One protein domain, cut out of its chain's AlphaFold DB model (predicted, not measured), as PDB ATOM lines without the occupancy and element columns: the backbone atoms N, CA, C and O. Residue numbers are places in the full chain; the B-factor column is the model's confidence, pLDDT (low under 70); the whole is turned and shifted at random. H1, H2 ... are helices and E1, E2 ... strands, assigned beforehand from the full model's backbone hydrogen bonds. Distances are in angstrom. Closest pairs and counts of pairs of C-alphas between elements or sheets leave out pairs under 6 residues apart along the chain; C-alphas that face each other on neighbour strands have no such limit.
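AT A GLANCE: This is residues 26 to 175 and 230 to 254 of the 540 residues of the protein "Zn(2)-C6 fungal-type domain-containing protein" of Verruconis gallopava (UniProt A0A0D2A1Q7). One twisted sheet of six strands makes a wall, and the helices H1 and H3 cover one of its faces, H1 over E2 at one side and the longer H3 slanting over E8, E7, E6 and E5. The small hairpin of E3 and E4 lies over H3 on the side away from the sheet, with E3 the nearer to H3, and a long loop, residues 71 to 99, joins its two strands. The printed part has 175 residues, with four named helices and eight named strands in the order E1 H1 E2 E3 E4 H2 H3 E5 E6 H4 E7 E8. The large sheet runs E1 E2 E8 E7 E6 E5 and is mixed, the small one is antiparallel, and the class is mixed, helices and strands. The whole is compact, with a radius of gyration of the C-alphas of 17.0 A, and spans 49 by 35 by 33 A.

HOW THE PARTS SIT: The large sheet holds E1, residues 26 to 28, E2, 55 to 61, E8, 246 to 253, E7, 235 to 241, E6, 155 to 161, and E5, 141 to 148, with E1 and E5 as its edge strands. E1 and E2 are parallel, with N 27 and O 58 2.8 A apart, within hydrogen-bond range. The other neighbours are antiparallel, with N 57 and O 251 at 3.0 A for E2 and E8, N 237 and O 250 at 2.9 A for the hairpin E7 and E8, N 159 and O 236 at 2.8 A for E6 and E7, and N 156 and O 147 at 2.8 A for the hairpin E5 and E6. E5 bends by 50 degrees at residue 144. H1, residues 32 to 47, is over E2 at a height over the sheet of 8.3 A and runs along the strands, at 12 degrees to E2 on the local plane. E1, H1 and E2 form a strand-helix-strand unit, two parallel neighbour strands with a helix between, whose crossover is right-handed. H3, residues 115 to 137, is on the same face as H1, two layers in all, helices on one face of a sheet; its height over the sheet is 8.4 A, and it runs slantwise to the strands, at 33 degrees to E6 on the local plane. H1 and H3 touch at a steep tilt of 49 degrees, the same way, with the C-alphas of Arg 40 and Val 136 closest at 6.0 A; H3 does so with residues 129 to 137 alone. E3, residues 66 to 70, and E4, residues 100 to 104, are an antiparallel hairpin, with N 69 and O 101 2.9 A apart. The closest C-alphas of E3 and H3, those of Ile 69 and Ala 128, are 6.4 A apart, while E4 and H3 are apart. H2, residues 105 to 108, only grazes the large sheet and only just touches H3, with 3 pairs of C-alphas within 8 A, Ala 108 and Gln 122 closest at 6.1 A. H4, residues 162 to 171, only grazes the large sheet with residues 162 to 165. In H1, H3 and H4 every O i to N i+4 pair is within hydrogen-bond range; H2 is too short for such a pair.

IN THESE COORDINATES: E1 begins at C-alpha 26, (131.382, -102.193, -57.307). H3 is 31.9 A from first to last C-alpha, from C-alpha 115 at (101.760, -97.314, -55.604) to C-alpha 137, and H1 is 22.2 A. E8 is 22.8 A, E5 20.7 A and E6 20.0 A; E8 ends at C-alpha 253, (130.896, -87.000, -57.095).

THE WHOLE: The C-alphas farthest apart are those of Thr 93 and Gly 173, at 54.7 A. Residues 176 to 229 are not printed, and C-alphas 175 and 230 are 18.3 A apart across the cut. The link from E3 to E4, 29 residues, is long. The mean pLDDT of the printed part is 84.1, and 34 residues are under 70, among them 71 to 79, 88 to 98 and 165 to 175.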
ATOM      1  N   CYS A  26     132.680-101.661 -57.696       94.88
ATOM      2  CA  CYS A  26     131.382-102.193 -57.307       94.88
ATOM      3  C   CYS A  26     131.563-103.035 -56.043       94.88
ATOM      4  O   CYS A  26     132.417-103.923 -56.014       94.88
ATOM      5  N   TYR A  27     130.784-102.723 -55.015       95.12
ATOM      6  CA  TYR A  27     130.782-103.377 -53.715       95.12
ATOM      7  C   TYR A  27     129.431-104.057 -53.484       95.12
ATOM      8  O   TYR A  27     128.402-103.546 -53.927       95.12
ATOM      9  N   HIS A  28     129.444-105.179 -52.769       94.94
ATOM     10  CA  HIS A  28     128.246-105.781 -52.187       94.94
ATOM     11  C   HIS A  28     128.341-105.486 -50.689       94.94
ATOM     12  O   HIS A  28     129.334-105.874 -50.074       94.94
ATOM     13  N   SER A  29     127.407-104.705 -50.147       93.75
ATOM     14  CA  SER A  29     127.501-104.131 -48.798       93.75
ATOM     15  C   SER A  29     126.457-104.742 -47.873       93.75
ATOM     16  O   SER A  29     125.296-104.866 -48.250       93.75
ATOM     17  N   ARG A  30     126.874-105.104 -46.658       93.38
ATOM     18  CA  ARG A  30     126.087-105.831 -45.649       93.38
ATOM     19  C   ARG A  30     125.494-104.946 -44.554       93.38
ATOM     20  O   ARG A  30     124.686-105.422 -43.766       93.38
ATOM     21  N   SER A  31     125.875-103.674 -44.499       93.94
ATOM     22  CA  SER A  31     125.236-102.652 -43.664       93.94
ATOM     23  C   SER A  31     125.434-101.257 -44.267       93.94
ATOM     24  O   SER A  31     126.192-101.084 -45.230       93.94
ATOM     25  N   LEU A  32     124.763-100.246 -43.703       92.38
ATOM     26  CA  LEU A  32     125.031 -98.849 -44.061       92.38
ATOM     27  C   LEU A  32     126.445 -98.434 -43.627       92.38
ATOM     28  O   LEU A  32     127.152 -97.824 -44.420       92.38
ATOM     29  N   ASP A  33     126.905 -98.859 -42.450       94.06
ATOM     30  CA  ASP A  33     128.246 -98.558 -41.914       94.06
ATOM     31  C   ASP A  33     129.372 -99.091 -42.823       94.06
ATOM     32  O   ASP A  33     130.426 -98.460 -42.974       94.06
ATOM     33  N   GLU A  34     129.151-100.239 -43.478       95.19
ATOM     34  CA  GLU A  34     130.069-100.758 -44.494       95.19
ATOM     35  C   GLU A  34     130.064 -99.889 -45.761       95.19
ATOM     36  O   GLU A  34     131.141 -99.543 -46.255       95.19
ATOM     37  N   LEU A  35     128.888 -99.480 -46.266       95.75
ATOM     38  CA  LEU A  35     128.808 -98.511 -47.370       95.75
ATOM     39  C   LEU A  35     129.542 -97.220 -47.001       95.75
ATOM     40  O   LEU A  35     130.321 -96.724 -47.810       95.75
ATOM     41  N   GLU A  36     129.343 -96.701 -45.791       95.25
ATOM     42  CA  GLU A  36     129.977 -95.469 -45.329       95.25
ATOM     43  C   GLU A  36     131.501 -95.597 -45.281       95.25
ATOM     44  O   GLU A  36     132.226 -94.741 -45.796       95.25
ATOM     45  N   THR A  37     132.000 -96.701 -44.726       96.50
ATOM     46  CA  THR A  37     133.434 -96.989 -44.611       96.50
ATOM     47  C   THR A  37     134.091 -97.161 -45.984       96.50
ATOM     48  O   THR A  37     135.150 -96.582 -46.253       96.50
ATOM     49  N   LEU A  38     133.456 -97.915 -46.887       96.19
ATOM     50  CA  LEU A  38     133.938 -98.134 -48.253       96.19
ATOM     51  C   LEU A  38     133.868 -96.853 -49.097       96.19
ATOM     52  O   LEU A  38     134.806 -96.561 -49.844       96.19
ATOM     53  N   LEU A  39     132.806 -96.058 -48.951       95.62
ATOM     54  CA  LEU A  39     132.647 -94.772 -49.625       95.62
ATOM     55  C   LEU A  39     133.701 -93.763 -49.154       95.62
ATOM     56  O   LEU A  39     134.375 -93.167 -49.995       95.62
ATOM     57  N   ARG A  40     133.909 -93.623 -47.838       94.88
ATOM     58  CA  ARG A  40     134.936 -92.746 -47.248       94.88
ATOM     59  C   ARG A  40     136.326 -93.097 -47.793       94.88
ATOM     60  O   ARG A  40     137.046 -92.219 -48.267       94.88
ATOM     61  N   LYS A  41     136.660 -94.394 -47.834       94.56
ATOM     62  CA  LYS A  41     137.909 -94.922 -48.412       94.56
ATOM     63  C   LYS A  41     138.048 -94.618 -49.911       94.56
ATOM     64  O   LYS A  41     139.113 -94.180 -50.343       94.56
ATOM     65  N   HIS A  42     136.996 -94.824 -50.706       93.62
ATOM     66  CA  HIS A  42     137.016 -94.550 -52.152       93.62
ATOM     67  C   HIS A  42     137.108 -93.052 -52.469       93.62
ATOM     68  O   HIS A  42     137.818 -92.663 -53.395       93.62
ATOM     69  N   ILE A  43     136.455 -92.196 -51.676       92.75
ATOM     70  CA  ILE A  43     136.554 -90.737 -51.804       92.75
ATOM     71  C   ILE A  43     137.998 -90.276 -51.581       92.75
ATOM     72  O   ILE A  43     138.507 -89.542 -52.429       92.75
ATOM     73  N   SER A  44     138.680 -90.725 -50.519       91.25
ATOM     74  CA  SER A  44     140.101 -90.397 -50.295       91.25
ATOM     75  C   SER A  44     140.971 -90.857 -51.465       91.25
ATOM     76  O   SER A  44     141.606 -90.033 -52.116       91.25
ATOM     77  N   LEU A  45     140.849 -92.128 -51.876       91.12
ATOM     78  CA  LEU A  45     141.574 -92.675 -53.031       91.12
ATOM     79  C   LEU A  45     141.327 -91.915 -54.351       91.12
ATOM     80  O   LEU A  45     142.102 -92.077 -55.296       91.12
ATOM     81  N   CYS A  46     140.263 -91.116 -54.465       88.75
ATOM     82  CA  CYS A  46     139.979 -90.251 -55.614       88.75
ATOM     83  C   CYS A  46     140.392 -88.779 -55.415       88.75
ATOM     84  O   CYS A  46     140.626 -88.100 -56.421       88.75
ATOM     85  N   LYS A  47     140.524 -88.310 -54.164       86.31
ATOM     86  CA  LYS A  47     141.134 -87.021 -53.785       86.31
ATOM     87  C   LYS A  47     142.650 -87.032 -54.000       86.31
ATOM     88  O   LYS A  47     143.172 -86.093 -54.585       86.31
ATOM     89  N   ASP A  48     143.321 -88.117 -53.611       85.25
ATOM     90  CA  ASP A  48     144.792 -88.233 -53.602       85.25
ATOM     91  C   ASP A  48     145.426 -88.300 -55.010       85.25
ATOM     92  O   ASP A  48     146.646 -88.275 -55.166       85.25
ATOM     93  N   LYS A  49     144.604 -88.416 -56.061       84.69
ATOM     94  CA  LYS A  49     145.053 -88.439 -57.457       84.69
ATOM     95  C   LYS A  49     145.200 -87.017 -57.993       84.69
ATOM     96  O   LYS A  49     144.314 -86.189 -57.810       84.69
ATOM     97  N   THR A  50     146.266 -86.755 -58.743       84.50
ATOM     98  CA  THR A  50     146.480 -85.489 -59.457       84.50
ATOM     99  C   THR A  50     146.376 -85.711 -60.977       84.50
ATOM    100  O   THR A  50     147.160 -86.478 -61.534       84.50
ATOM    101  N   PRO A  51     145.421 -85.071 -61.689       80.31
ATOM    102  CA  PRO A  51     144.294 -84.280 -61.178       80.31
ATOM    103  C   PRO A  51     143.243 -85.140 -60.437       80.31
ATOM    104  O   PRO A  51     143.128 -86.336 -60.722       80.31
ATOM    105  N   PRO A  52     142.443 -84.541 -59.530       80.12
ATOM    106  CA  PRO A  52     141.443 -85.264 -58.744       80.12
ATOM    107  C   PRO A  52     140.404 -85.927 -59.647       80.12
ATOM    108  O   PRO A  52     139.856 -85.305 -60.562       80.12
ATOM    109  N   LYS A  53     140.120 -87.204 -59.384       88.06
ATOM    110  CA  LYS A  53     139.183 -87.993 -60.192       88.06
ATOM    111  C   LYS A  53     137.782 -87.927 -59.589       88.06
ATOM    112  O   LYS A  53     137.618 -87.932 -58.374       88.06
ATOM    113  N   THR A  54     136.750 -87.944 -60.433       90.38
ATOM    114  CA  THR A  54     135.380 -88.217 -59.980       90.38
ATOM    115  C   THR A  54     135.339 -89.579 -59.290       90.38
ATOM    116  O   THR A  54     135.603 -90.594 -59.932       90.38
ATOM    117  N   ALA A  55     134.991 -89.605 -58.005       92.69
ATOM    118  CA  ALA A  55     134.709 -90.835 -57.284       92.69
ATOM    119  C   ALA A  55     133.400 -91.414 -57.834       92.69
ATOM    120  O   ALA A  55     132.340 -90.799 -57.699       92.69
ATOM    121  N   TYR A  56     133.490 -92.561 -58.514       94.38
ATOM    122  CA  TYR A  56     132.343 -93.215 -59.140       94.38
ATOM    123  C   TYR A  56     132.244 -94.682 -58.703       94.38
ATOM    124  O   TYR A  56     133.056 -95.510 -59.115       94.38
ATOM    125  N   ALA A  57     131.274 -94.984 -57.840       95.06
ATOM    126  CA  ALA A  57     131.125 -96.273 -57.166       95.06
ATOM    127  C   ALA A  57     129.689 -96.804 -57.254       95.06
ATOM    128  O   ALA A  57     128.730 -96.033 -57.333       95.06
ATOM    129  N   GLN A  58     129.557 -98.127 -57.208       96.06
ATOM    130  CA  GLN A  58     128.289 -98.835 -57.065       96.06
ATOM    131  C   GLN A  58     128.310 -99.669 -55.780       96.06
ATOM    132  O   GLN A  58     129.296-100.349 -55.508       96.06
ATOM    133  N   PHE A  59     127.218 -99.638 -55.027       96.94
ATOM    134  CA  PHE A  59     126.979-100.429 -53.827       96.94
ATOM    135  C   PHE A  59     125.680-101.207 -54.037       96.94
ATOM    136  O   PHE A  59     124.650-100.623 -54.377       96.94
ATOM    137  N   ILE A  60     125.744-102.526 -53.892       96.44
ATOM    138  CA  ILE A  60     124.608-103.432 -54.036       96.44
ATOM    139  C   ILE A  60     124.296-104.000 -52.654       96.44
ATOM    140  O   ILE A  60     125.181-104.537 -51.992       96.44
ATOM    141  N   PHE A  61     123.043-103.873 -52.235       96.69
ATOM    142  CA  PHE A  61     122.510-104.489 -51.027       96.69
ATOM    143  C   PHE A  61     121.619-105.662 -51.435       96.69
ATOM    144  O   PHE A  61     120.673-105.467 -52.204       96.69
ATOM    145  N   GLU A  62     121.949-106.860 -50.956       94.62
ATOM    146  CA  GLU A  62     121.221-108.107 -51.225       94.62
ATOM    147  C   GLU A  62     120.106-108.349 -50.191       94.62
ATOM    148  O   GLU A  62     119.963-107.602 -49.223       94.62
ATOM    149  N   SER A  63     119.247-109.344 -50.433       93.19
ATOM    150  CA  SER A  63     117.991-109.544 -49.690       93.19
ATOM    151  C   SER A  63     118.155-109.900 -48.211       93.19
ATOM    152  O   SER A  63     117.214-109.736 -47.441       93.19
ATOM    153  N   ASP A  64     119.324-110.419 -47.841       91.50
ATOM    154  CA  ASP A  64     119.726-110.800 -46.485       91.50
ATOM    155  C   ASP A  64     120.149-109.601 -45.618       91.50
ATOM    156  O   ASP A  64     120.250-109.720 -44.398       91.50
ATOM    157  N   VAL A  65     120.380-108.437 -46.232       92.50
ATOM    158  CA  VAL A  65     120.876-107.241 -45.547       92.50
ATOM    159  C   VAL A  65     119.758-106.505 -44.811       92.50
ATOM    160  O   VAL A  65     118.689-106.257 -45.368       92.50
ATOM    161  N   ALA A  66     120.038-106.065 -43.581       90.88
ATOM    162  CA  ALA A  66     119.194-105.138 -42.834       90.88
ATOM    163  C   ALA A  66     119.834-103.749 -42.721       90.88
ATOM    164  O   ALA A  66     120.978-103.592 -42.293       90.88
ATOM    165  N   PHE A  67     119.070-102.720 -43.083       89.88
ATOM    166  CA  PHE A  67     119.434-101.330 -42.848       89.88
ATOM    167  C   PHE A  67     119.101-100.957 -41.402       89.88
ATOM    168  O   PHE A  67     117.930-100.947 -41.023       89.88
ATOM    169  N   GLN A  68     120.110-100.594 -40.612       89.00
ATOM    170  CA  GLN A  68     119.901 -99.924 -39.329       89.00
ATOM    171  C   GLN A  68     119.629 -98.441 -39.600       89.00
ATOM    172  O   GLN A  68     120.522 -97.704 -40.008       89.00
ATOM    173  N   ILE A  69     118.377 -98.011 -39.448       84.88
ATOM    174  CA  ILE A  69     117.931 -96.657 -39.793       84.88
ATOM    175  C   ILE A  69     117.534 -95.913 -38.521       84.88
ATOM    176  O   ILE A  69     116.624 -96.332 -37.811       84.88
ATOM    177  N   ASN A  70     118.162 -94.765 -38.269       80.56
ATOM    178  CA  ASN A  70     117.704 -93.825 -37.245       80.56
ATOM    179  C   ASN A  70     116.349 -93.229 -37.666       80.56
ATOM    180  O   ASN A  70     116.274 -92.522 -38.682       80.56
ATOM    181  N   ASP A  71     115.287 -93.484 -36.893       68.44
ATOM    182  CA  ASP A  71     113.921 -93.004 -37.164       68.44
ATOM    183  C   ASP A  71     113.742 -91.526 -36.795       68.44
ATOM    184  O   ASP A  71     112.932 -91.126 -35.959       68.44
ATOM    185  N   ILE A  72     114.544 -90.682 -37.442       59.19
ATOM    186  CA  ILE A  72     114.399 -89.233 -37.396       59.19
ATOM    187  C   ILE A  72     113.168 -88.881 -38.232       59.19
ATOM    188  O   ILE A  72     113.269 -88.758 -39.466       59.19
ATOM    189  N   ALA A  73     112.036 -88.727 -37.539       55.94
ATOM    190  CA  ALA A  73     110.774 -88.232 -38.076       55.94
ATOM    191  C   ALA A  73     111.027 -87.033 -38.999       55.94
ATOM    192  O   ALA A  73     111.742 -86.087 -38.655       55.94
ATOM    193  N   THR A  74     110.489 -87.091 -40.216       51.94
ATOM    194  CA  THR A  74     110.673 -85.989 -41.168       51.94
ATOM    195  C   THR A  74     109.842 -84.785 -40.709       51.94
ATOM    196  O   THR A  74     108.815 -84.963 -40.064       51.94
ATOM    197  N   ALA A  75     110.214 -83.558 -41.094       44.44
ATOM    198  CA  ALA A  75     109.397 -82.358 -40.853       44.44
ATOM    199  C   ALA A  75     107.952 -82.455 -41.410       44.44
ATOM    200  O   ALA A  75     107.075 -81.720 -40.973       44.44
ATOM    201  N   ASP A  76     107.704 -83.397 -42.328       47.97
ATOM    202  CA  ASP A  76     106.383 -83.796 -42.839       47.97
ATOM    203  C   ASP A  76     105.534 -84.601 -41.817       47.97
ATOM    204  O   ASP A  76     104.421 -85.022 -42.128       47.97
ATOM    205  N   GLY A  77     106.065 -84.887 -40.623       52.06
ATOM    206  CA  GLY A  77     105.468 -85.716 -39.568       52.06
ATOM    207  C   GLY A  77     105.765 -87.215 -39.696       52.06
ATOM    208  O   GLY A  77     105.965 -87.878 -38.683       52.06
ATOM    209  N   ASN A  78     105.855 -87.745 -40.921       56.16
ATOM    210  CA  ASN A  78     105.963 -89.190 -41.143       56.16
ATOM    211  C   ASN A  78     107.299 -89.788 -40.633       56.16
ATOM    212  O   ASN A  78     108.386 -89.432 -41.116       56.16
ATOM    213  N   SER A  79     107.192 -90.737 -39.697       68.31
ATOM    214  CA  SER A  79     108.244 -91.685 -39.271       68.31
ATOM    215  C   SER A  79     108.376 -92.849 -40.270       68.31
ATOM    216  O   SER A  79     107.434 -93.153 -41.009       68.31
ATOM    217  N   ILE A  80     109.521 -93.548 -40.299       70.94
ATOM    218  CA  ILE A  80     109.674 -94.753 -41.137       70.94
ATOM    219  C   ILE A  80     108.738 -95.889 -40.683       70.94
ATOM    220  O   ILE A  80     108.264 -96.671 -41.510       70.94
ATOM    221  N   ARG A  81     108.405 -95.943 -39.387       70.62
ATOM    222  CA  ARG A  81     107.567 -96.985 -38.766       70.62
ATOM    223  C   ARG A  81     106.127 -96.952 -39.276       70.62
ATOM    224  O   ARG A  81     105.530 -98.004 -39.479       70.62
ATOM    225  N   GLU A  82     105.599 -95.770 -39.604       73.50
ATOM    226  CA  GLU A  82     104.283 -95.619 -40.253       73.50
ATOM    227  C   GLU A  82     104.194 -96.312 -41.620       73.50
ATOM    228  O   GLU A  82     103.105 -96.524 -42.154       73.50
ATOM    229  N   HIS A  83     105.334 -96.574 -42.259       73.31
ATOM    230  CA  HIS A  83     105.392 -97.161 -43.594       73.31
ATOM    231  C   HIS A  83     105.731 -98.659 -43.548       73.31
ATOM    232  O   HIS A  83     105.427 -99.366 -44.512       73.31
ATOM    233  N   PHE A  84     106.267 -99.144 -42.421       75.56
ATOM    234  CA  PHE A  84     106.660-100.532 -42.175       75.56
ATOM    235  C   PHE A  84     106.216-100.989 -40.763       75.56
ATOM    236  O   PHE A  84     107.038-101.056 -39.849       75.56
ATOM    237  N   PRO A  85     104.921-101.312 -40.557       67.44
ATOM    238  CA  PRO A  85     104.366-101.587 -39.224       67.44
ATOM    239  C   PRO A  85     104.894-102.874 -38.570       67.44
ATOM    240  O   PRO A  85     104.816-103.008 -37.354       67.44
ATOM    241  N   ASN A  86     105.443-103.805 -39.357       68.12
ATOM    242  CA  ASN A  86     105.954-105.090 -38.871       68.12
ATOM    243  C   ASN A  86     107.402-105.018 -38.357       68.12
ATOM    244  O   ASN A  86     107.921-106.028 -37.880       68.12
ATOM    245  N   VAL A  87     108.084-103.871 -38.479       71.69
ATOM    246  CA  VAL A  87     109.493-103.782 -38.080       71.69
ATOM    247  C   VAL A  87     109.614-103.790 -36.564       71.69
ATOM    248  O   VAL A  87     109.109-102.904 -35.870       71.69
ATOM    249  N   GLN A  88     110.336-104.789 -36.064       65.88
ATOM    250  CA  GLN A  88     110.679-104.903 -34.657       65.88
ATOM    251  C   GLN A  88     111.564-103.725 -34.245       65.88
ATOM    252  O   GLN A  88     112.626-103.483 -34.821       65.88
ATOM    253  N   VAL A  89     111.114-102.995 -33.230       64.12
ATOM    254  CA  VAL A  89     111.906-101.970 -32.551       64.12
ATOM    255  C   VAL A  89     112.404-102.579 -31.243       64.12
ATOM    256  O   VAL A  89     111.579-103.137 -30.511       64.12
ATOM    257  N   PRO A  90     113.713-102.515 -30.934       60.94
ATOM    258  CA  PRO A  90     114.226-103.028 -29.670       60.94
ATOM    259  C   PRO A  90     113.560-102.295 -28.490       60.94
ATOM    260  O   PRO A  90     113.266-101.101 -28.605       60.94
ATOM    261  N   PRO A  91     113.304-102.972 -27.355       55.44
ATOM    262  CA  PRO A  91     112.649-102.364 -26.200       55.44
ATOM    263  C   PRO A  91     113.554-101.299 -25.561       55.44
ATOM    264  O   PRO A  91     114.394-101.598 -24.717       55.44
ATOM    265  N   SER A  92     113.391-100.047 -25.988       55.78
ATOM    266  CA  SER A  92     114.130 -98.898 -25.457       55.78
ATOM    267  C   SER A  92     113.624 -98.531 -24.061       55.78
ATOM    268  O   SER A  92     112.441 -98.246 -23.869       55.78
ATOM    269  N   THR A  93     114.535 -98.525 -23.088       48.12
ATOM    270  CA  THR A  93     114.269 -98.178 -21.684       48.12
ATOM    271  C   THR A  93     114.988 -96.889 -21.269       48.12
ATOM    272  O   THR A  93     115.588 -96.829 -20.198       48.12
ATOM    273  N   ALA A  94     114.937 -95.854 -22.114       48.19
ATOM    274  CA  ALA A  94     115.408 -94.506 -21.791       48.19
ATOM    275  C   ALA A  94     114.589 -93.436 -22.536       48.19
ATOM    276  O   ALA A  94     114.133 -93.645 -23.658       48.19
ATOM    277  N   SER A  95     114.396 -92.270 -21.919       55.38
ATOM    278  CA  SER A  95     113.746 -91.124 -22.560       55.38
ATOM    279  C   SER A  95     114.733 -90.326 -23.425       55.38
ATOM    280  O   SER A  95     115.866 -90.081 -23.026       55.38
ATOM    281  N   ASN A  96     114.264 -89.869 -24.592       56.31
ATOM    282  CA  ASN A  96     114.984 -89.036 -25.575       56.31
ATOM    283  C   ASN A  96     116.150 -89.689 -26.354       56.31
ATOM    284  O   ASN A  96     116.900 -88.971 -27.014       56.31
ATOM    285  N   GLU A  97     116.287 -91.016 -26.353       58.41
ATOM    286  CA  GLU A  97     117.276 -91.702 -27.200       58.41
ATOM    287  C   GLU A  97     116.766 -91.898 -28.645       58.41
ATOM    288  O   GLU A  97     115.571 -92.097 -28.886       58.41
ATOM    289  N   THR A  98     117.656 -91.816 -29.641       64.19
ATOM    290  CA  THR A  98     117.283 -91.950 -31.059       64.19
ATOM    291  C   THR A  98     116.962 -93.399 -31.411       64.19
ATOM    292  O   THR A  98     117.861 -94.233 -31.488       64.19
ATOM    293  N   VAL A  99     115.687 -93.689 -31.676       72.88
ATOM    294  CA  VAL A  99     115.221 -95.040 -32.009       72.88
ATOM    295  C   VAL A  99     115.833 -95.528 -33.327       72.88
ATOM    296  O   VAL A  99     115.511 -95.021 -34.407       72.88
ATOM    297  N   THR A 100     116.683 -96.548 -33.239       80.75
ATOM    298  CA  THR A 100     117.152 -97.340 -34.379       80.75
ATOM    299  C   THR A 100     116.085 -98.350 -34.802       80.75
ATOM    300  O   THR A 100     115.412 -98.978 -33.983       80.75
ATOM    301  N   VAL A 101     115.913 -98.498 -36.113       83.81
ATOM    302  CA  VAL A 101     114.904 -99.354 -36.744       83.81
ATOM    303  C   VAL A 101     115.612-100.267 -37.742       83.81
ATOM    304  O   VAL A 101     116.245 -99.780 -38.677       83.81
ATOM    305  N   SER A 102     115.526-101.586 -37.538       87.88
ATOM    306  CA  SER A 102     116.192-102.586 -38.383       87.88
ATOM    307  C   SER A 102     115.270-103.036 -39.516       87.88
ATOM    308  O   SER A 102     114.346-103.818 -39.299       87.88
ATOM    309  N   LEU A 103     115.487-102.517 -40.725       89.50
ATOM    310  CA  LEU A 103     114.634-102.775 -41.888       89.50
ATOM    311  C   LEU A 103     115.357-103.670 -42.914       89.50
ATOM    312  O   LEU A 103     116.315-103.199 -43.535       89.50
ATOM    313  N   PRO A 104     114.911-104.917 -43.153       92.12
ATOM    314  CA  PRO A 104     115.516-105.780 -44.163       92.12
ATOM    315  C   PRO A 104     115.253-105.278 -45.591       92.12
ATOM    316  O   PRO A 104     114.214-104.681 -45.896       92.12
ATOM    317  N   VAL A 105     116.197-105.547 -46.496       93.38
ATOM    318  CA  VAL A 105     116.095-105.210 -47.926       93.38
ATOM    319  C   VAL A 105     114.858-105.846 -48.558       93.38
ATOM    320  O   VAL A 105     114.199-105.174 -49.355       93.38
ATOM    321  N   SER A 106     114.498-107.072 -48.154       93.06
ATOM    322  CA  SER A 106     113.259-107.765 -48.549       93.06
ATOM    323  C   SER A 106     112.020-106.879 -48.423       93.06
ATOM    324  O   SER A 106     111.216-106.798 -49.350       93.06
ATOM    325  N   ASP A 107     111.890-106.153 -47.314       91.38
ATOM    326  CA  ASP A 107     110.712-105.348 -46.993       91.38
ATOM    327  C   ASP A 107     110.730-104.027 -47.765       91.38
ATOM    328  O   ASP A 107     109.694-103.554 -48.241       91.38
ATOM    329  N   ALA A 108     111.922-103.458 -47.965       90.69
ATOM    330  CA  ALA A 108     112.123-102.280 -48.801       90.69
ATOM    331  C   ALA A 108     111.798-102.547 -50.286       90.69
ATOM    332  O   ALA A 108     111.314-101.649 -50.983       90.69
ATOM    333  N   VAL A 109     112.029-103.769 -50.781       93.19
ATOM    334  CA  VAL A 109     111.723-104.189 -52.163       93.19
ATOM    335  C   VAL A 109     110.441-105.026 -52.288       93.19
ATOM    336  O   VAL A 109     110.102-105.437 -53.400       93.19
ATOM    337  N   ALA A 110     109.702-105.247 -51.198       89.94
ATOM    338  CA  ALA A 110     108.464-106.022 -51.191       89.94
ATOM    339  C   ALA A 110     107.424-105.454 -52.171       89.94
ATOM    340  O   ALA A 110     107.326-104.239 -52.382       89.94
ATOM    341  N   GLN A 111     106.612-106.332 -52.767       87.19
ATOM    342  CA  GLN A 111     105.510-105.879 -53.613       87.19
ATOM    343  C   GLN A 111     104.394-105.268 -52.759       87.19
ATOM    344  O   GLN A 111     103.980-105.818 -51.742       87.19
ATOM    345  N   VAL A 112     103.908-104.105 -53.192       86.50
ATOM    346  CA  VAL A 112     102.849-103.340 -52.529       86.50
ATOM    347  C   VAL A 112     101.858-102.905 -53.599       86.50
ATOM    348  O   VAL A 112     102.256-102.291 -54.588       86.50
ATOM    349  N   SER A 113     100.581-103.231 -53.399       85.56
ATOM    350  CA  SER A 113      99.493-102.927 -54.337       85.56
ATOM    351  C   SER A 113      99.246-101.423 -54.484       85.56
ATOM    352  O   SER A 113      99.100-100.926 -55.601       85.56
ATOM    353  N   ASP A 114      99.261-100.670 -53.380       89.75
ATOM    354  CA  ASP A 114      99.223 -99.209 -53.437       89.75
ATOM    355  C   ASP A 114     100.587 -98.618 -53.836       89.75
ATOM    356  O   ASP A 114     101.531 -98.535 -53.046       89.75
ATOM    357  N   THR A 115     100.643 -98.106 -55.066       89.81
ATOM    358  CA  THR A 115     101.760 -97.314 -55.604       89.81
ATOM    359  C   THR A 115     102.184 -96.139 -54.708       89.81
ATOM    360  O   THR A 115     103.370 -95.811 -54.654       89.81
ATOM    361  N   LYS A 116     101.261 -95.512 -53.963       89.06
ATOM    362  CA  LYS A 116     101.550 -94.360 -53.096       89.06
ATOM    363  C   LYS A 116     102.238 -94.793 -51.800       89.06
ATOM    364  O   LYS A 116     103.233 -94.174 -51.416       89.06
ATOM    365  N   ALA A 117     101.781 -95.871 -51.164       88.56
ATOM    366  CA  ALA A 117     102.469 -96.533 -50.058       88.56
ATOM    367  C   ALA A 117     103.837 -97.084 -50.488       88.56
ATOM    368  O   ALA A 117     104.823 -96.869 -49.785       88.56
ATOM    369  N   LYS A 118     103.933 -97.703 -51.674       90.12
ATOM    370  CA  LYS A 118     105.197 -98.166 -52.271       90.12
ATOM    371  C   LYS A 118     106.210 -97.025 -52.429       90.12
ATOM    372  O   LYS A 118     107.343 -97.140 -51.965       90.12
ATOM    373  N   LEU A 119     105.788 -95.900 -53.019       91.69
ATOM    374  CA  LEU A 119     106.612 -94.694 -53.160       91.69
ATOM    375  C   LEU A 119     107.051 -94.149 -51.798       91.69
ATOM    376  O   LEU A 119     108.210 -93.779 -51.638       91.69
ATOM    377  N   ARG A 120     106.143 -94.099 -50.817       89.94
ATOM    378  CA  ARG A 120     106.432 -93.644 -49.449       89.94
ATOM    379  C   ARG A 120     107.486 -94.517 -48.759       89.94
ATOM    380  O   ARG A 120     108.501 -93.979 -48.324       89.94
ATOM    381  N   ARG A 121     107.298 -95.843 -48.749       89.62
ATOM    382  CA  ARG A 121     108.266 -96.837 -48.242       89.62
ATOM    383  C   ARG A 121     109.641 -96.658 -48.885       89.62
ATOM    384  O   ARG A 121     110.618 -96.380 -48.195       89.62
ATOM    385  N   GLN A 122     109.713 -96.745 -50.212       93.69
ATOM    386  CA  GLN A 122     110.988 -96.720 -50.936       93.69
ATOM    387  C   GLN A 122     111.670 -95.341 -50.889       93.69
ATOM    388  O   GLN A 122     112.897 -95.271 -50.831       93.69
ATOM    389  N   ARG A 123     110.913 -94.236 -50.802       93.81
ATOM    390  CA  ARG A 123     111.481 -92.898 -50.549       93.81
ATOM    391  C   ARG A 123     112.045 -92.768 -49.133       93.81
ATOM    392  O   ARG A 123     113.065 -92.105 -48.979       93.81
ATOM    393  N   ALA A 124     111.425 -93.367 -48.113       90.50
ATOM    394  CA  ALA A 124     111.955 -93.330 -46.748       90.50
ATOM    395  C   ALA A 124     113.315 -94.047 -46.660       90.50
ATOM    396  O   ALA A 124     114.281 -93.464 -46.169       90.50
ATOM    397  N   VAL A 125     113.430 -95.240 -47.252       92.50
ATOM    398  CA  VAL A 125     114.708 -95.974 -47.350       92.50
ATOM    399  C   VAL A 125     115.728 -95.214 -48.206       92.50
ATOM    400  O   VAL A 125     116.880 -95.065 -47.808       92.50
ATOM    401  N   GLY A 126     115.307 -94.644 -49.340       94.50
ATOM    402  CA  GLY A 126     116.163 -93.795 -50.176       94.50
ATOM    403  C   GLY A 126     116.689 -92.550 -49.446       94.50
ATOM    404  O   GLY A 126     117.855 -92.201 -49.608       94.50
ATOM    405  N   LYS A 127     115.871 -91.917 -48.590       92.56
ATOM    406  CA  LYS A 127     116.284 -90.816 -47.699       92.56
ATOM    407  C   LYS A 127     117.250 -91.281 -46.600       92.56
ATOM    408  O   LYS A 127     118.141 -90.516 -46.251       92.56
ATOM    409  N   ALA A 128     117.096 -92.493 -46.062       91.94
ATOM    410  CA  ALA A 128     118.018 -93.046 -45.065       91.94
ATOM    411  C   ALA A 128     119.409 -93.309 -45.666       91.94
ATOM    412  O   ALA A 128     120.395 -92.783 -45.164       91.94
ATOM    413  N   ILE A 129     119.466 -94.003 -46.810       94.56
ATOM    414  CA  ILE A 129     120.700 -94.205 -47.592       94.56
ATOM    415  C   ILE A 129     121.339 -92.858 -47.967       94.56
ATOM    416  O   ILE A 129     122.561 -92.721 -47.941       94.56
ATOM    417  N   LEU A 130     120.523 -91.848 -48.299       94.94
ATOM    418  CA  LEU A 130     121.027 -90.509 -48.595       94.94
ATOM    419  C   LEU A 130     121.726 -89.878 -47.383       94.94
ATOM    420  O   LEU A 130     122.819 -89.357 -47.570       94.94
ATOM    421  N   ARG A 131     121.146 -89.951 -46.172       92.56
ATOM    422  CA  ARG A 131     121.755 -89.415 -44.933       92.56
ATOM    423  C   ARG A 131     123.162 -89.990 -44.717       92.56
ATOM    424  O   ARG A 131     124.111 -89.220 -44.764       92.56
ATOM    425  N   SER A 132     123.313 -91.317 -44.683       93.75
ATOM    426  CA  SER A 132     124.625 -91.987 -44.575       93.75
ATOM    427  C   SER A 132     125.657 -91.519 -45.611       93.75
ATOM    428  O   SER A 132     126.833 -91.357 -45.303       93.75
ATOM    429  N   ILE A 133     125.240 -91.254 -46.855       95.00
ATOM    430  CA  ILE A 133     126.150 -90.710 -47.877       95.00
ATOM    431  C   ILE A 133     126.550 -89.259 -47.557       95.00
ATOM    432  O   ILE A 133     127.726 -88.919 -47.685       95.00
ATOM    433  N   GLN A 134     125.601 -88.425 -47.122       94.00
ATOM    434  CA  GLN A 134     125.846 -87.031 -46.735       94.00
ATOM    435  C   GLN A 134     126.764 -86.906 -45.514       94.00
ATOM    436  O   GLN A 134     127.632 -86.035 -45.487       94.00
ATOM    437  N   ASP A 135     126.606 -87.795 -44.536       91.88
ATOM    438  CA  ASP A 135     127.405 -87.828 -43.307       91.88
ATOM    439  C   ASP A 135     128.847 -88.335 -43.570       91.88
ATOM    440  O   ASP A 135     129.765 -88.123 -42.773       91.88
ATOM    441  N   VAL A 136     129.088 -88.948 -44.739       93.19
ATOM    442  CA  VAL A 136     130.409 -89.389 -45.220       93.19
ATOM    443  C   VAL A 136     131.092 -88.382 -46.140       93.19
ATOM    444  O   VAL A 136     132.303 -88.180 -46.015       93.19
ATOM    445  N   ASP A 137     130.366 -87.800 -47.099       91.50
ATOM    446  CA  ASP A 137     130.947 -86.899 -48.103       91.50
ATOM    447  C   ASP A 137     130.896 -85.413 -47.704       91.50
ATOM    448  O   ASP A 137     131.683 -84.615 -48.222       91.50
ATOM    449  N   GLY A 138     130.047 -85.059 -46.733       89.50
ATOM    450  CA  GLY A 138     129.831 -83.700 -46.234       89.50
ATOM    451  C   GLY A 138     128.949 -82.834 -47.139       89.50
ATOM    452  O   GLY A 138     128.795 -81.637 -46.881       89.50
ATOM    453  N   PHE A 139     128.382 -83.391 -48.212       89.38
ATOM    454  CA  PHE A 139     127.643 -82.639 -49.217       89.38
ATOM    455  C   PHE A 139     126.136 -82.673 -49.007       89.38
ATOM    456  O   PHE A 139     125.528 -83.557 -48.408       89.38
ATOM    457  N   ASN A 140     125.499 -81.628 -49.520       91.31
ATOM    458  CA  ASN A 140     124.071 -81.436 -49.401       91.31
ATOM    459  C   ASN A 140     123.382 -81.839 -50.705       91.31
ATOM    460  O   ASN A 140     123.620 -81.221 -51.738       91.31
ATOM    461  N   TYR A 141     122.477 -82.818 -50.665       93.25
ATOM    462  CA  TYR A 141     121.749 -83.293 -51.850       93.25
ATOM    463  C   TYR A 141     120.257 -82.939 -51.797       93.25
ATOM    464  O   TYR A 141     119.721 -82.542 -50.760       93.25
ATOM    465  N   PHE A 142     119.569 -83.049 -52.934       93.12
ATOM    466  CA  PHE A 142     118.111 -82.937 -53.024       93.12
ATOM    467  C   PHE A 142     117.538 -83.950 -54.021       93.12
ATOM    468  O   PHE A 142     118.178 -84.272 -55.023       93.12
ATOM    469  N   GLU A 143     116.327 -84.449 -53.753       94.88
ATOM    470  CA  GLU A 143     115.605 -85.343 -54.664       94.88
ATOM    471  C   GLU A 143     115.186 -84.571 -55.921       94.88
ATOM    472  O   GLU A 143     114.526 -83.536 -55.835       94.88
ATOM    473  N   LYS A 144     115.607 -85.052 -57.094       93.00
ATOM    474  CA  LYS A 144     115.469 -84.331 -58.366       93.00
ATOM    475  C   LYS A 144     114.514 -85.011 -59.342       93.00
ATOM    476  O   LYS A 144     113.828 -84.330 -60.097       93.00
ATOM    477  N   GLU A 145     114.502 -86.340 -59.353       93.00
ATOM    478  CA  GLU A 145     113.635 -87.199 -60.168       93.00
ATOM    479  C   GLU A 145     113.310 -88.463 -59.348       93.00
ATOM    480  O   GLU A 145     114.220 -89.068 -58.778       93.00
ATOM    481  N   ALA A 146     112.040 -88.883 -59.325       94.12
ATOM    482  CA  ALA A 146     111.598 -90.166 -58.774       94.12
ATOM    483  C   ALA A 146     110.552 -90.796 -59.706       94.12
ATOM    484  O   ALA A 146     109.612 -90.116 -60.120       94.12
ATOM    485  N   TRP A 147     110.727 -92.067 -60.077       92.62
ATOM    486  CA  TRP A 147     109.855 -92.754 -61.039       92.62
ATOM    487  C   TRP A 147     109.809 -94.268 -60.794       92.62
ATOM    488  O   TRP A 147     110.825 -94.855 -60.428       92.62
ATOM    489  N   ASP A 148     108.654 -94.910 -61.001       90.50
ATOM    490  CA  ASP A 148     108.561 -96.379 -60.979       90.50
ATOM    491  C   ASP A 148     109.073 -96.969 -62.304       90.50
ATOM    492  O   ASP A 148     109.174 -96.301 -63.341       90.50
ATOM    493  N   THR A 149     109.414 -98.247 -62.273       85.69
ATOM    494  CA  THR A 149     109.818 -99.035 -63.433       85.69
ATOM    495  C   THR A 149     108.605 -99.594 -64.181       85.69
ATOM    496  O   THR A 149     107.544 -99.836 -63.612       85.69
ATOM    497  N   LYS A 150     108.764 -99.856 -65.486       71.00
ATOM    498  CA  LYS A 150     107.675-100.283 -66.394       71.00
ATOM    499  C   LYS A 150     107.034-101.653 -66.093       71.00
ATOM    500  O   LYS A 150     106.158-102.073 -66.838       71.00
ATOM    501  N   HIS A 151     107.462-102.329 -65.029       76.50
ATOM    502  CA  HIS A 151     106.994-103.658 -64.621       76.50
ATOM    503  C   HIS A 151     106.708-103.730 -63.110       76.50
ATOM    504  O   HIS A 151     106.742-104.810 -62.537       76.50
ATOM    505  N   ALA A 152     106.511-102.576 -62.454       77.38
ATOM    506  CA  ALA A 152     106.388-102.444 -60.998       77.38
ATOM    507  C   ALA A 152     107.573-103.016 -60.180       77.38
ATOM    508  O   ALA A 152     107.474-103.119 -58.961       77.38
ATOM    509  N   ASP A 153     108.718-103.283 -60.817       85.81
ATOM    510  CA  ASP A 153     109.966-103.773 -60.208       85.81
ATOM    511  C   ASP A 153     110.540-102.826 -59.133       85.81
ATOM    512  O   ASP A 153     111.377-103.241 -58.351       85.81
ATOM    513  N   GLY A 154     110.082-101.578 -59.022       90.69
ATOM    514  CA  GLY A 154     110.492-100.676 -57.945       90.69
ATOM    515  C   GLY A 154     110.782 -99.264 -58.423       90.69
ATOM    516  O   GLY A 154     111.068 -99.020 -59.603       90.69
ATOM    517  N   TYR A 155     110.723 -98.333 -57.473       94.56
ATOM    518  CA  TYR A 155     111.067 -96.943 -57.713       94.56
ATOM    519  C   TYR A 155     112.568 -96.757 -57.935       94.56
ATOM    520  O   TYR A 155     113.424 -97.473 -57.410       94.56
ATOM    521  N   ARG A 156     112.884 -95.738 -58.730       94.56
ATOM    522  CA  ARG A 156     114.230 -95.215 -58.918       94.56
ATOM    523  C   ARG A 156     114.225 -93.750 -58.527       94.56
ATOM    524  O   ARG A 156     113.400 -92.981 -59.018       94.56
ATOM    525  N   PHE A 157     115.148 -93.392 -57.650       95.94
ATOM    526  CA  PHE A 157     115.351 -92.042 -57.152       95.94
ATOM    527  C   PHE A 157     116.683 -91.518 -57.661       95.94
ATOM    528  O   PHE A 157     117.661 -92.258 -57.792       95.94
ATOM    529  N   LYS A 158     116.720 -90.220 -57.937       95.50
ATOM    530  CA  LYS A 158     117.929 -89.518 -58.336       95.50
ATOM    531  C   LYS A 158     118.056 -88.240 -57.539       95.50
ATOM    532  O   LYS A 158     117.219 -87.341 -57.644       95.50
ATOM    533  N   TYR A 159     119.150 -88.159 -56.806       95.62
ATOM    534  CA  TYR A 159     119.527 -87.015 -56.003       95.62
ATOM    535  C   TYR A 159     120.652 -86.255 -56.708       95.62
ATOM    536  O   TYR A 159     121.520 -86.868 -57.334       95.62
ATOM    537  N   LEU A 160     120.636 -84.925 -56.638       93.81
ATOM    538  CA  LEU A 160     121.726 -84.070 -57.125       93.81
ATOM    539  C   LEU A 160     122.322 -83.266 -55.969       93.81
ATOM    540  O   LEU A 160     121.593 -82.835 -55.077       93.81
ATOM    541  N   CYS A 161     123.630 -83.030 -56.018       92.38
ATOM    542  CA  CYS A 161     124.318 -82.129 -55.099       92.38
ATOM    543  C   CYS A 161     123.811 -80.687 -55.304       92.38
ATOM    544  O   CYS A 161     123.797 -80.169 -56.430       92.38
ATOM    545  N   LYS A 162     123.379 -80.037 -54.216       86.56
ATOM    546  CA  LYS A 162     122.853 -78.664 -54.201       86.56
ATOM    547  C   LYS A 162     123.891 -77.697 -54.759       86.56
ATOM    548  O   LYS A 162     123.537 -76.862 -55.589       86.56
ATOM    549  N   ASP A 163     125.159 -77.861 -54.391       79.00
ATOM    550  CA  ASP A 163     126.247 -76.985 -54.826       79.00
ATOM    551  C   ASP A 163     126.556 -77.165 -56.313       79.00
ATOM    552  O   ASP A 163     126.648 -76.171 -57.033       79.00
ATOM    553  N   SER A 164     126.539 -78.401 -56.834       75.19
ATOM    554  CA  SER A 164     126.625 -78.639 -58.285       75.19
ATOM    555  C   SER A 164     125.517 -77.918 -59.061       75.19
ATOM    556  O   SER A 164     125.750 -77.463 -60.183       75.19
ATOM    557  N   CYS A 165     124.308 -77.841 -58.499       62.31
ATOM    558  CA  CYS A 165     123.179 -77.153 -59.121       62.31
ATOM    559  C   CYS A 165     123.263 -75.629 -58.978       62.31
ATOM    560  O   CYS A 165     123.046 -74.932 -59.966       62.31
ATOM    561  N   GLN A 166     123.632 -75.101 -57.807       61.56
ATOM    562  CA  GLN A 166     123.852 -73.664 -57.621       61.56
ATOM    563  C   GLN A 166     124.980 -73.146 -58.517       61.56
ATOM    564  O   GLN A 166     124.816 -72.127 -59.181       61.56
ATOM    565  N   ASN A 167     126.106 -73.858 -58.567       61.66
ATOM    566  CA  ASN A 167     127.257 -73.531 -59.402       61.66
ATOM    567  C   ASN A 167     126.856 -73.413 -60.881       61.66
ATOM    568  O   ASN A 167     127.222 -72.460 -61.568       61.66
ATOM    569  N   LYS A 168     126.018 -74.346 -61.346       65.88
ATOM    570  CA  LYS A 168     125.467 -74.361 -62.701       65.88
ATOM    571  C   LYS A 168     124.444 -73.252 -62.962       65.88
ATOM    572  O   LYS A 168     124.486 -72.644 -64.028       65.88
ATOM    573  N   ASP A 169     123.554 -72.958 -62.015       62.00
ATOM    574  CA  ASP A 169     122.603 -71.845 -62.140       62.00
ATOM    575  C   ASP A 169     123.339 -70.491 -62.195       62.00
ATOM    576  O   ASP A 169     123.031 -69.667 -63.060       62.00
ATOM    577  N   ARG A 170     124.383 -70.302 -61.367       64.62
ATOM    578  CA  ARG A 170     125.293 -69.139 -61.413       64.62
ATOM    579  C   ARG A 170     126.008 -69.037 -62.766       64.62
ATOM    580  O   ARG A 170     125.978 -67.977 -63.386       64.62
ATOM    581  N   ALA A 171     126.589 -70.133 -63.261       59.53
ATOM    582  CA  ALA A 171     127.270 -70.176 -64.562       59.53
ATOM    583  C   ALA A 171     126.335 -69.906 -65.760       59.53
ATOM    584  O   ALA A 171     126.781 -69.428 -66.800       59.53
ATOM    585  N   LEU A 172     125.032 -70.176 -65.614       59.06
ATOM    586  CA  LEU A 172     123.992 -69.860 -66.601       59.06
ATOM    587  C   LEU A 172     123.360 -68.467 -66.411       59.06
ATOM    588  O   LEU A 172     122.402 -68.146 -67.113       59.06
ATOM    589  N   GLY A 173     123.851 -67.653 -65.468       55.59
ATOM    590  CA  GLY A 173     123.321 -66.314 -65.177       55.59
ATOM    591  C   GLY A 173     121.904 -66.306 -64.592       55.59
ATOM    592  O   GLY A 173     121.225 -65.282 -64.638       55.59
ATOM    593  N   LYS A 174     121.422 -67.440 -64.068       57.34
ATOM    594  CA  LYS A 174     120.049 -67.595 -63.577       57.34
ATOM    595  C   LYS A 174     119.947 -67.229 -62.102       57.34
ATOM    596  O   LYS A 174     120.103 -68.080 -61.228       57.34
ATOM    597  N   THR A 175     119.606 -65.977 -61.822       51.44
ATOM    598  CA  THR A 175     119.081 -65.606 -60.505       51.44
ATOM    599  C   THR A 175     117.737 -66.306 -60.282       51.44
ATOM    600  O   THR A 175     116.820 -66.224 -61.101       51.44
ATOM    601  N   TYR A 230     133.772 -74.809 -60.260       60.66
ATOM    602  CA  TYR A 230     133.944 -76.238 -60.479       60.66
ATOM    603  C   TYR A 230     132.598 -76.965 -60.353       60.66
ATOM    604  O   TYR A 230     132.065 -77.154 -59.262       60.66
ATOM    605  N   GLU A 231     132.045 -77.419 -61.483       73.81
ATOM    606  CA  GLU A 231     130.912 -78.346 -61.478       73.81
ATOM    607  C   GLU A 231     131.371 -79.708 -60.919       73.81
ATOM    608  O   GLU A 231     131.864 -80.553 -61.670       73.81
ATOM    609  N   CYS A 232     131.165 -79.952 -59.622       83.75
ATOM    610  CA  CYS A 232     131.471 -81.243 -58.993       83.75
ATOM    611  C   CYS A 232     130.637 -82.418 -59.546       83.75
ATOM    612  O   CYS A 232     130.993 -83.582 -59.359       83.75
ATOM    613  N   LYS A 233     129.531 -82.115 -60.249       85.31
ATOM    614  CA  LYS A 233     128.633 -83.066 -60.936       85.31
ATOM    615  C   LYS A 233     128.050 -84.140 -60.011       85.31
ATOM    616  O   LYS A 233     127.644 -85.199 -60.481       85.31
ATOM    617  N   GLY A 234     127.962 -83.817 -58.721       91.94
ATOM    618  CA  GLY A 234     127.437 -84.679 -57.675       91.94
ATOM    619  C   GLY A 234     126.041 -85.209 -57.980       91.94
ATOM    620  O   GLY A 234     125.090 -84.432 -58.111       91.94
ATOM    621  N   SER A 235     125.917 -86.529 -58.074       94.56
ATOM    622  CA  SER A 235     124.644 -87.221 -58.220       94.56
ATOM    623  C   SER A 235     124.680 -88.613 -57.598       94.56
ATOM    624  O   SER A 235     125.690 -89.313 -57.661       94.56
ATOM    625  N   ILE A 236     123.552 -89.008 -57.015       96.06
ATOM    626  CA  ILE A 236     123.340 -90.326 -56.415       96.06
ATOM    627  C   ILE A 236     122.082 -90.909 -57.047       96.06
ATOM    628  O   ILE A 236     121.063 -90.222 -57.167       96.06
ATOM    629  N   PHE A 237     122.140 -92.172 -57.449       96.00
ATOM    630  CA  PHE A 237     120.994 -92.926 -57.946       96.00
ATOM    631  C   PHE A 237     120.712 -94.076 -56.985       96.00
ATOM    632  O   PHE A 237     121.628 -94.822 -56.653       96.00
ATOM    633  N   VAL A 238     119.456 -94.242 -56.574       96.50
ATOM    634  CA  VAL A 238     118.999 -95.387 -55.771       96.50
ATOM    635  C   VAL A 238     117.921 -96.112 -56.570       96.50
ATOM    636  O   VAL A 238     116.907 -95.512 -56.931       96.50
ATOM    637  N   LYS A 239     118.145 -97.388 -56.881       95.25
ATOM    638  CA  LYS A 239     117.212 -98.270 -57.595       95.25
ATOM    639  C   LYS A 239     116.775 -99.391 -56.658       95.25
ATOM    640  O   LYS A 239     117.594-100.211 -56.260       95.25
ATOM    641  N   PHE A 240     115.477 -99.472 -56.394       95.69
ATOM    642  CA  PHE A 240     114.857-100.662 -55.814       95.69
ATOM    643  C   PHE A 240     114.542-101.652 -56.947       95.69
ATOM    644  O   PHE A 240     114.221-101.223 -58.061       95.69
ATOM    645  N   SER A 241     114.693-102.956 -56.699       94.00
ATOM    646  CA  SER A 241     114.408-104.002 -57.690       94.00
ATOM    647  C   SER A 241     113.819-105.251 -57.028       94.00
ATOM    648  O   SER A 241     114.546-106.137 -56.586       94.00
ATOM    649  N   SER A 242     112.491-105.329 -56.975       92.81
ATOM    650  CA  SER A 242     111.692-106.441 -56.450       92.81
ATOM    651  C   SER A 242     111.918-107.753 -57.206       92.81
ATOM    652  O   SER A 242     111.779-108.821 -56.619       92.81
ATOM    653  N   SER A 243     112.276-107.701 -58.495       92.00
ATOM    654  CA  SER A 243     112.589-108.903 -59.288       92.00
ATOM    655  C   SER A 243     113.986-109.470 -59.017       92.00
ATOM    656  O   SER A 243     114.236-110.639 -59.294       92.00
ATOM    657  N   GLN A 244     114.893-108.645 -58.489       92.56
ATOM    658  CA  GLN A 244     116.268-109.022 -58.138       92.56
ATOM    659  C   GLN A 244     116.464-109.126 -56.619       92.56
ATOM    660  O   GLN A 244     117.499-109.613 -56.187       92.56
ATOM    661  N   GLN A 245     115.478-108.679 -55.833       94.12
ATOM    662  CA  GLN A 245     115.520-108.531 -54.376       94.12
ATOM    663  C   GLN A 245     116.732-107.713 -53.877       94.12
ATOM    664  O   GLN A 245     117.321-108.027 -52.848       94.12
ATOM    665  N   ILE A 246     117.092-106.644 -54.605       95.06
ATOM    666  CA  ILE A 246     118.233-105.767 -54.271       95.06
ATOM    667  C   ILE A 246     117.866-104.283 -54.192       95.06
ATOM    668  O   ILE A 246     116.978-103.799 -54.908       95.06
ATOM    669  N   VAL A 247     118.661-103.537 -53.418       96.44
ATOM    670  CA  VAL A 247     118.810-102.080 -53.563       96.44
ATOM    671  C   VAL A 247     120.170-101.777 -54.198       96.44
ATOM    672  O   VAL A 247     121.215-102.206 -53.726       96.44
ATOM    673  N   ASP A 248     120.142-101.041 -55.304       95.75
ATOM    674  CA  ASP A 248     121.277-100.758 -56.186       95.75
ATOM    675  C   ASP A 248     121.570 -99.250 -56.136       95.75
ATOM    676  O   ASP A 248     120.783 -98.434 -56.633       95.75
ATOM    677  N   VAL A 249     122.661 -98.879 -55.459       96.81
ATOM    678  CA  VAL A 249     123.044 -97.495 -55.150       96.81
ATOM    679  C   VAL A 249     124.285 -97.114 -55.949       96.81
ATOM    680  O   VAL A 249     125.334 -97.739 -55.834       96.81
ATOM    681  N   VAL A 250     124.193 -96.058 -56.752       96.38
ATOM    682  CA  VAL A 250     125.294 -95.575 -57.595       96.38
ATOM    683  C   VAL A 250     125.634 -94.135 -57.223       96.38
ATOM    684  O   VAL A 250     124.834 -93.223 -57.436       96.38
ATOM    685  N   TYR A 251     126.837 -93.946 -56.682       96.00
ATOM    686  CA  TYR A 251     127.385 -92.673 -56.214       96.00
ATOM    687  C   TYR A 251     128.360 -92.093 -57.242       96.00
ATOM    688  O   TYR A 251     129.302 -92.775 -57.651       96.00
ATOM    689  N   GLN A 252     128.174 -90.828 -57.631       94.06
ATOM    690  CA  GLN A 252     129.081 -90.100 -58.517       94.06
ATOM    691  C   GLN A 252     129.321 -88.668 -58.014       94.06
ATOM    692  O   GLN A 252     128.448 -87.815 -58.164       94.06
ATOM    693  N   HIS A 253     130.519 -88.363 -57.504       92.62
ATOM    694  CA  HIS A 253     130.896 -87.000 -57.095       92.62
ATOM    695  C   HIS A 253     132.375 -86.706 -57.379       92.62
ATOM    696  O   HIS A 253     133.241 -87.552 -57.160       92.62
ATOM    697  N   LEU A 254     132.697 -85.498 -57.846       89.62
ATOM    698  CA  LEU A 254     134.076 -85.005 -57.914       89.62
ATOM    699  C   LEU A 254     134.416 -84.303 -56.583       89.62
ATOM    700  O   LEU A 254     133.758 -83.315 -56.251       89.62
TER     701      LEU A 254